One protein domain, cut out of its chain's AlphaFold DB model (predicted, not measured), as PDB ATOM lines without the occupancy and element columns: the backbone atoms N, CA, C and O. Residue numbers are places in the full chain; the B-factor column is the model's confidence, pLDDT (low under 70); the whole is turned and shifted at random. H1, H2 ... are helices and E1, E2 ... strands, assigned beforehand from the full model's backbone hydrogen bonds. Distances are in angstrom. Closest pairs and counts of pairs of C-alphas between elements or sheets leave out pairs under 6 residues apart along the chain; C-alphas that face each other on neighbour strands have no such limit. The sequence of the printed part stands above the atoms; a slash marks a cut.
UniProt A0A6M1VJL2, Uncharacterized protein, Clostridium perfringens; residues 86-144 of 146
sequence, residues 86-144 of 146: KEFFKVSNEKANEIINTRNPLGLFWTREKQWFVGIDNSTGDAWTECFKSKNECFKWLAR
ATOM      1  N   LYS A  86     201.857 144.551 122.409       79.06
ATOM      2  CA  LYS A  86     202.650 145.498 121.600       79.06
ATOM      3  C   LYS A  86     202.064 146.919 121.611       79.06
ATOM      4  O   LYS A  86     202.217 147.680 120.652       79.06
ATOM      5  N   GLU A  87     201.382 147.288 122.693       80.94
ATOM      6  CA  GLU A  87     200.784 148.611 122.836       80.94
ATOM      7  C   GLU A  87     201.819 149.608 123.362       80.94
ATOM      8  O   GLU A  87     202.200 149.591 124.531       80.94
ATOM      9  N   PHE A  88     202.280 150.498 122.478       90.00
ATOM     10  CA  PHE A  88     203.183 151.595 122.830       90.00
ATOM     11  C   PHE A  88     202.430 152.922 122.813       90.00
ATOM     12  O   PHE A  88     202.094 153.468 121.752       90.00
ATOM     13  N   PHE A  89     202.186 153.477 123.995       92.12
ATOM     14  CA  PHE A  89     201.360 154.668 124.139       92.12
ATOM     15  C   PHE A  89     202.172 155.938 123.883       92.12
ATOM     16  O   PHE A  89     203.190 156.200 124.525       92.12
ATOM     17  N   LYS A  90     201.710 156.764 122.942       96.25
ATOM     18  CA  LYS A  90     202.309 158.081 122.715       96.25
ATOM     19  C   LYS A  90     201.887 159.035 123.833       96.25
ATOM     20  O   LYS A  90     200.693 159.200 124.063       96.25
ATOM     21  N   VAL A  91     202.839 159.731 124.447       96.88
ATOM     22  CA  VAL A  91     202.583 160.741 125.489       96.88
ATOM     23  C   VAL A  91     203.229 162.086 125.148       96.88
ATOM     24  O   VAL A  91     204.106 162.163 124.284       96.88
ATOM     25  N   SER A  92     202.788 163.170 125.795       97.50
ATOM     26  CA  SER A  92     203.484 164.463 125.732       97.50
ATOM     27  C   SER A  92     204.813 164.402 126.494       97.50
ATOM     28  O   SER A  92     204.982 163.547 127.362       97.50
ATOM     29  N   ASN A  93     205.740 165.323 126.216       96.50
ATOM     30  CA  ASN A  93     207.011 165.399 126.953       96.50
ATOM     31  C   ASN A  93     206.781 165.683 128.449       96.50
ATOM     32  O   ASN A  93     207.454 165.123 129.307       96.50
ATOM     33  N   GLU A  94     205.784 166.509 128.779       97.00
ATOM     34  CA  GLU A  94     205.383 166.767 130.169       97.00
ATOM     35  C   GLU A  94     204.922 165.482 130.862       97.00
ATOM     36  O   GLU A  94     205.387 165.165 131.958       97.00
ATOM     37  N   LYS A  95     204.071 164.691 130.194       96.19
ATOM     38  CA  LYS A  95     203.594 163.423 130.744       96.19
ATOM     39  C   LYS A  95     204.702 162.372 130.815       96.19
ATOM     40  O   LYS A  95     204.755 161.622 131.783       96.19
ATOM     41  N   ALA A  96     205.605 162.331 129.837       96.06
ATOM     42  CA  ALA A  96     206.800 161.491 129.875       96.06
ATOM     43  C   ALA A  96     207.646 161.786 131.124       96.06
ATOM     44  O   ALA A  96     207.980 160.864 131.863       96.06
ATOM     45  N   ASN A  97     207.906 163.064 131.414       96.12
ATOM     46  CA  ASN A  97     208.629 163.475 132.617       96.12
ATOM     47  C   ASN A  97     207.901 163.061 133.901       96.12
ATOM     48  O   ASN A  97     208.534 162.577 134.837       96.12
ATOM     49  N   GLU A  98     206.574 163.198 133.956       96.12
ATOM     50  CA  GLU A  98     205.777 162.726 135.094       96.12
ATOM     51  C   GLU A  98     205.926 161.208 135.306       96.12
ATOM     52  O   GLU A  98     206.184 160.760 136.422       96.12
ATOM     53  N   ILE A  99     205.822 160.411 134.238       93.81
ATOM     54  CA  ILE A  99     205.979 158.946 134.270       93.81
ATOM     55  C   ILE A  99     207.382 158.554 134.764       93.81
ATOM     56  O   ILE A  99     207.516 157.674 135.616       93.81
ATOM     57  N   ILE A 100     208.423 159.229 134.268       93.38
ATOM     58  CA  ILE A 100     209.823 158.973 134.640       93.38
ATOM     59  C   ILE A 100     210.079 159.321 136.113       93.38
ATOM     60  O   ILE A 100     210.732 158.562 136.830       93.38
ATOM     61  N   ASN A 101     209.541 160.451 136.575       94.56
ATOM     62  CA  ASN A 101     209.767 160.948 137.930       94.56
ATOM     63  C   ASN A 101     208.975 160.166 138.980       94.56
ATOM     64  O   ASN A 101     209.506 159.855 140.043       94.56
ATOM     65  N   THR A 102     207.709 159.855 138.693       92.50
ATOM     66  CA  THR A 102     206.841 159.143 139.644       92.50
ATOM     67  C   THR A 102     207.214 157.678 139.780       92.50
ATOM     68  O   THR A 102     206.999 157.108 140.845       92.50
ATOM     69  N   ARG A 103     207.766 157.065 138.720       88.75
ATOM     70  CA  ARG A 103     208.116 155.636 138.687       88.75
ATOM     71  C   ARG A 103     206.938 154.710 139.018       88.75
ATOM     72  O   ARG A 103     207.124 153.565 139.418       88.75
ATOM     73  N   ASN A 104     205.713 155.194 138.826       86.19
ATOM     74  CA  ASN A 104     204.521 154.365 138.947       86.19
ATOM     75  C   ASN A 104     204.462 153.417 137.746       86.19
ATOM     76  O   ASN A 104     204.554 153.924 136.635       86.19
ATOM     77  N   PRO A 105     204.289 152.095 137.917       87.69
ATOM     78  CA  PRO A 105     204.293 151.139 136.811       87.69
ATOM     79  C   PRO A 105     203.035 151.279 135.945       87.69
ATOM     80  O   PRO A 105     201.994 150.688 136.216       87.69
ATOM     81  N   LEU A 106     203.136 152.103 134.910       87.31
ATOM     82  CA  LEU A 106     202.070 152.486 133.990       87.31
ATOM     83  C   LEU A 106     202.213 151.811 132.618       87.31
ATOM     84  O   LEU A 106     201.213 151.655 131.924       87.31
ATOM     85  N   GLY A 107     203.424 151.393 132.229       90.44
ATOM     86  CA  GLY A 107     203.650 150.577 131.032       90.44
ATOM     87  C   GLY A 107     204.714 151.086 130.064       90.44
ATOM     88  O   GLY A 107     205.757 151.594 130.481       90.44
ATOM     89  N   LEU A 108     204.473 150.873 128.767       92.94
ATOM     90  CA  LEU A 108     205.400 151.181 127.677       92.94
ATOM     91  C   LEU A 108     204.929 152.423 126.915       92.94
ATOM     92  O   LEU A 108     203.826 152.458 126.362       92.94
ATOM     93  N   PHE A 109     205.781 153.440 126.859       95.38
ATOM     94  CA  PHE A 109     205.450 154.735 126.276       95.38
ATOM     95  C   PHE A 109     206.505 155.192 125.281       95.38
ATOM     96  O   PHE A 109     207.650 154.744 125.289       95.38
ATOM     97  N   TRP A 110     206.122 156.151 124.445       97.06
ATOM     98  CA  TRP A 110     207.072 156.903 123.643       97.06
ATOM     99  C   TRP A 110     206.661 158.366 123.515       97.06
ATOM    100  O   TRP A 110     205.477 158.717 123.542       97.06
ATOM    101  N   THR A 111     207.644 159.238 123.327       97.69
ATOM    102  CA  THR A 111     207.406 160.642 122.996       97.69
ATOM    103  C   THR A 111     208.358 161.139 121.911       97.69
ATOM    104  O   THR A 111     209.262 160.417 121.483       97.69
ATOM    105  N   ARG A 112     208.111 162.344 121.389       96.44
ATOM    106  CA  ARG A 112     208.934 162.955 120.338       96.44
ATOM    107  C   ARG A 112     209.536 164.259 120.841       96.44
ATOM    108  O   ARG A 112     208.834 165.259 120.986       96.44
ATOM    109  N   GLU A 113     210.854 164.269 120.977       93.12
ATOM    110  CA  GLU A 113     211.631 165.445 121.354       93.12
ATOM    111  C   GLU A 113     212.432 165.957 120.158       93.12
ATOM    112  O   GLU A 113     213.467 165.406 119.780       93.12
ATOM    113  N   LYS A 114     211.949 167.040 119.535       91.88
ATOM    114  CA  LYS A 114     212.528 167.604 118.303       91.88
ATOM    115  C   LYS A 114     212.629 166.528 117.200       91.88
ATOM    116  O   LYS A 114     211.617 166.133 116.611       91.88
ATOM    117  N   GLN A 115     213.845 166.062 116.922       93.12
ATOM    118  CA  GLN A 115     214.159 165.049 115.912       93.12
ATOM    119  C   GLN A 115     214.241 163.618 116.466       93.12
ATOM    120  O   GLN A 115     214.377 162.689 115.680       93.12
ATOM    121  N   TRP A 116     214.155 163.438 117.786       95.94
ATOM    122  CA  TRP A 116     214.349 162.153 118.454       95.94
ATOM    123  C   TRP A 116     213.026 161.514 118.871       95.94
ATOM    124  O   TRP A 116     212.071 162.204 119.245       95.94
ATOM    125  N   PHE A 117     212.994 160.185 118.832       97.69
ATOM    126  CA  PHE A 117     211.964 159.362 119.455       97.69
ATOM    127  C   PHE A 117     212.516 158.834 120.771       97.69
ATOM    128  O   PHE A 117     213.559 158.191 120.772       97.69
ATOM    129  N   VAL A 118     211.838 159.119 121.876       97.62
ATOM    130  CA  VAL A 118     212.256 158.664 123.204       97.62
ATOM    131  C   VAL A 118     211.347 157.518 123.612       97.62
ATOM    132  O   VAL A 118     210.139 157.721 123.742       97.62
ATOM    133  N   GLY A 119     211.915 156.324 123.767       96.75
ATOM    134  CA  GLY A 119     211.234 155.158 124.323       96.75
ATOM    135  C   GLY A 119     211.308 155.189 125.844       96.75
ATOM    136  O   GLY A 119     212.332 155.575 126.404       96.75
ATOM    137  N   ILE A 120     210.218 154.814 126.508       96.19
ATOM    138  CA  ILE A 120     210.112 154.803 127.968       96.19
ATOM    139  C   ILE A 120     209.491 153.469 128.389       96.19
ATOM    140  O   ILE A 120     208.303 153.237 128.173       96.19
ATOM    141  N   ASP A 121     210.290 152.597 129.003       93.31
ATOM    142  CA  ASP A 121     209.812 151.369 129.648       93.31
ATOM    143  C   ASP A 121     209.708 151.631 131.146       93.31
ATOM    144  O   ASP A 121     210.708 151.652 131.871       93.31
ATOM    145  N   ASN A 122     208.476 151.876 131.582       91.38
ATOM    146  CA  ASN A 122     208.136 152.121 132.974       91.38
ATOM    147  C   ASN A 122     207.325 150.965 133.597       91.38
ATOM    148  O   ASN A 122     206.985 150.992 134.779       91.38
ATOM    149  N   SER A 123     207.086 149.895 132.834       85.94
ATOM    150  CA  SER A 123     206.210 148.767 133.185       85.94
ATOM    151  C   SER A 123     206.497 148.113 134.548       85.94
ATOM    152  O   SER A 123     205.611 147.495 135.135       85.94
ATOM    153  N   THR A 124     207.716 148.255 135.077       81.62
ATOM    154  CA  THR A 124     208.176 147.600 136.310       81.62
ATOM    155  C   THR A 124     208.441 148.550 137.481       81.62
ATOM    156  O   THR A 124     208.979 148.118 138.500       81.62
ATOM    157  N   GLY A 125     208.106 149.836 137.352       81.19
ATOM    158  CA  GLY A 125     208.405 150.857 138.364       81.19
ATOM    159  C   GLY A 125     209.875 151.296 138.407       81.19
ATOM    160  O   GLY A 125     210.267 152.123 139.223       81.19
ATOM    161  N   ASP A 126     210.692 150.774 137.498       85.44
ATOM    162  CA  ASP A 126     211.877 151.476 137.013       85.44
ATOM    163  C   ASP A 126     211.445 152.368 135.843       85.44
ATOM    164  O   ASP A 126     210.374 152.153 135.288       85.44
ATOM    165  N   ALA A 127     212.243 153.360 135.456       91.31
ATOM    166  CA  ALA A 127     211.957 154.198 134.290       91.31
ATOM    167  C   ALA A 127     213.157 154.176 133.342       91.31
ATOM    168  O   ALA A 127     214.035 155.038 133.406       91.31
ATOM    169  N   TRP A 128     213.217 153.151 132.492       94.25
ATOM    170  CA  TRP A 128     214.252 153.038 131.470       94.25
ATOM    171  C   TRP A 128     213.902 153.954 130.309       94.25
ATOM    172  O   TRP A 128     212.762 153.954 129.844       94.25
ATOM    173  N   THR A 129     214.878 154.725 129.839       96.06
ATOM    174  CA  THR A 129     214.682 155.674 128.741       96.06
ATOM    175  C   THR A 129     215.812 155.562 127.740       96.06
ATOM    176  O   THR A 129     216.969 155.423 128.139       96.06
ATOM    177  N   GLU A 130     215.479 155.627 126.455       96.88
ATOM    178  CA  GLU A 130     216.466 155.623 125.379       96.88
ATOM    179  C   GLU A 130     215.981 156.443 124.176       96.88
ATOM    180  O   GLU A 130     214.777 156.550 123.918       96.88
ATOM    181  N   CYS A 131     216.920 157.067 123.460       96.69
ATOM    182  CA  CYS A 131     216.653 158.010 122.377       96.69
ATOM    183  C   CYS A 131     217.062 157.429 121.020       96.69
ATOM    184  O   CYS A 131     218.213 157.052 120.817       96.69
ATOM    185  N   PHE A 132     216.153 157.479 120.049       97.31
ATOM    186  CA  PHE A 132     216.313 156.867 118.730       97.31
ATOM    187  C   PHE A 132     216.091 157.869 117.601       97.31
ATOM    188  O   PHE A 132     215.281 158.798 117.711       97.31
ATOM    189  N   LYS A 133     216.791 157.666 116.478       96.19
ATOM    190  CA  LYS A 133     216.612 158.484 115.265       96.19
ATOM    191  C   LYS A 133     215.323 158.130 114.533       96.19
ATOM    192  O   LYS A 133     214.726 158.991 113.888       96.19
ATOM    193  N   SER A 134     214.889 156.874 114.625       96.31
ATOM    194  CA  SER A 134     213.668 156.401 113.985       96.31
ATOM    195  C   SER A 134     212.649 155.878 114.996       96.31
ATOM    196  O   SER A 134     212.983 155.299 116.029       96.31
ATOM    197  N   LYS A 135     211.366 156.033 114.654       94.75
ATOM    198  CA  LYS A 135     210.260 155.447 115.423       94.75
ATOM    199  C   LYS A 135     210.349 153.917 115.474       94.75
ATOM    200  O   LYS A 135     209.953 153.318 116.463       94.75
ATOM    201  N   ASN A 136     210.857 153.299 114.408       94.62
ATOM    202  CA  ASN A 136     210.964 151.849 114.293       94.62
ATOM    203  C   ASN A 136     211.983 151.267 115.281       94.62
ATOM    204  O   ASN A 136     211.665 150.306 115.966       94.62
ATOM    205  N   GLU A 137     213.172 151.869 115.395       96.44
ATOM    206  CA  GLU A 137     214.183 151.462 116.387       96.44
ATOM    207  C   GLU A 137     213.640 151.609 117.811       96.44
ATOM    208  O   GLU A 137     213.683 150.659 118.581       96.44
ATOM    209  N   CYS A 138     212.996 152.743 118.112       95.94
ATOM    210  CA  CYS A 138     212.340 152.955 119.403       95.94
ATOM    211  C   CYS A 138     211.329 151.850 119.739       95.94
ATOM    212  O   CYS A 138     211.237 151.414 120.885       95.94
ATOM    213  N   PHE A 139     210.559 151.396 118.750       94.38
ATOM    214  CA  PHE A 139     209.543 150.368 118.954       94.38
ATOM    215  C   PHE A 139     210.158 148.974 119.096       94.38
ATOM    216  O   PHE A 139     209.679 148.200 119.919       94.38
ATOM    217  N   LYS A 140     211.236 148.664 118.364       94.12
ATOM    218  CA  LYS A 140     211.999 147.418 118.550       94.12
ATOM    219  C   LYS A 140     212.615 147.333 119.941       94.12
ATOM    220  O   LYS A 140     212.493 146.297 120.590       94.12
ATOM    221  N   TRP A 141     213.186 148.433 120.425       95.06
ATOM    222  CA  TRP A 141     213.714 148.521 121.781       95.06
ATOM    223  C   TRP A 141     212.632 148.270 122.839       95.06
ATOM    224  O   TRP A 141     212.792 147.410 123.708       95.06
ATOM    225  N   LEU A 142     211.481 148.950 122.720       92.44
ATOM    226  CA  LEU A 142     210.329 148.740 123.611       92.44
ATOM    227  C   LEU A 142     209.803 147.296 123.546       92.44
ATOM    228  O   LEU A 142     209.369 146.762 124.565       92.44
ATOM    229  N   ALA A 143     209.871 146.659 122.374       89.81
ATOM    230  CA  ALA A 143     209.472 145.270 122.154       89.81
ATOM    231  C   ALA A 143     210.513 144.229 122.609       89.81
ATOM    232  O   ALA A 143     210.174 143.049 122.673       89.81
ATOM    233  N   ARG A 144     211.750 144.639 122.934       86.56
ATOM    234  CA  ARG A 144     212.904 143.749 123.188       86.56
ATOM    235  C   ARG A 144     213.266 142.872 121.978       86.56
ATOM    236  O   ARG A 144     213.592 141.700 122.134       86.56
TER     237      ARG A 144
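What this domain is: This is residues 86 to 144 of the 146 residues of an uncharacterized protein of Clostridium perfringens (UniProt A0A6M1VJL2). A small three-stranded sheet, E1, E2 and E3, is sandwiched between two short helices, H1 over one face and H2 over the other: three layers, with helices on both faces of a sheet. The first printed stretch runs past the sheet's E1 side, where residues 89 to 90 pair briefly, parallel, with residues 109 to 110 of E1. The printed part has 59 residues, with two named helices and three named strands in the order H1, E1, E2, E3, H2. The sheet's order is E1, E2, E3, antiparallel throughout and a meander, each strand the antiparallel neighbour of the one before; the class is mixed, helices and strands. The whole is compact and rounded, with a radius of gyration of the C-alphas of 10.2 A and spans of 27 by 23 by 16 A.

How they stand to each other: Begin at the inner strand E2, residues 116 to 121. On one side of it find the edge strand E1, residues 108 to 113, at 158 degrees between directions; in this hairpin N 111 and O 118 are 2.9 A apart, within hydrogen-bond range. On the other side is the edge strand E3, residues 128 to 132, at 157 degrees; in this second hairpin look for N 130 and O 119, 3.1 A apart and within range. H2, residues 135 to 143, is on the sheet at a height of 8.5 A, over E2, and runs along the strands, at 11 degrees to E2 on the local plane. Its closest C-alphas to E2 are those of Cys 138 and Gly 119, 5.5 A apart. H1, residues 93 to 102, is on the opposite face at a height of 9.7 A, over E1 and E2. It only just runs along the strands, at 29.6 degrees to E2 on the local plane. Its closest C-alphas to E1 are those of Asn 93 and Thr 111, 6.2 A apart. H1 and H2 are apart. In both helices each O i to N i+4 pair is within hydrogen-bond range.

Where its parts are: Find C-alpha 108 at (205.400, 151.181, 127.677); from there E1 runs 16.8 A to C-alpha 113. E2 covers 16.2 A from Trp 116 to Asp 121, and E3 13.5 A from Trp 128 to Phe 132. H1 starts at C-alpha 93, (207.011, 165.399, 126.953), and measures 14.2 A to Thr 102. H2 runs 12.2 A from Lys 135 to C-alpha 143 at (209.472, 145.270, 122.154).

The domain as a whole: The two C-alphas farthest apart, those of Gln 115 and Thr 124, are 27.5 A apart. The printed part has no cut and no long link; the link from E2 to E3 is short, and the other three are tight. The mean pLDDT of the printed part is 93.0, and no printed residue is under 70.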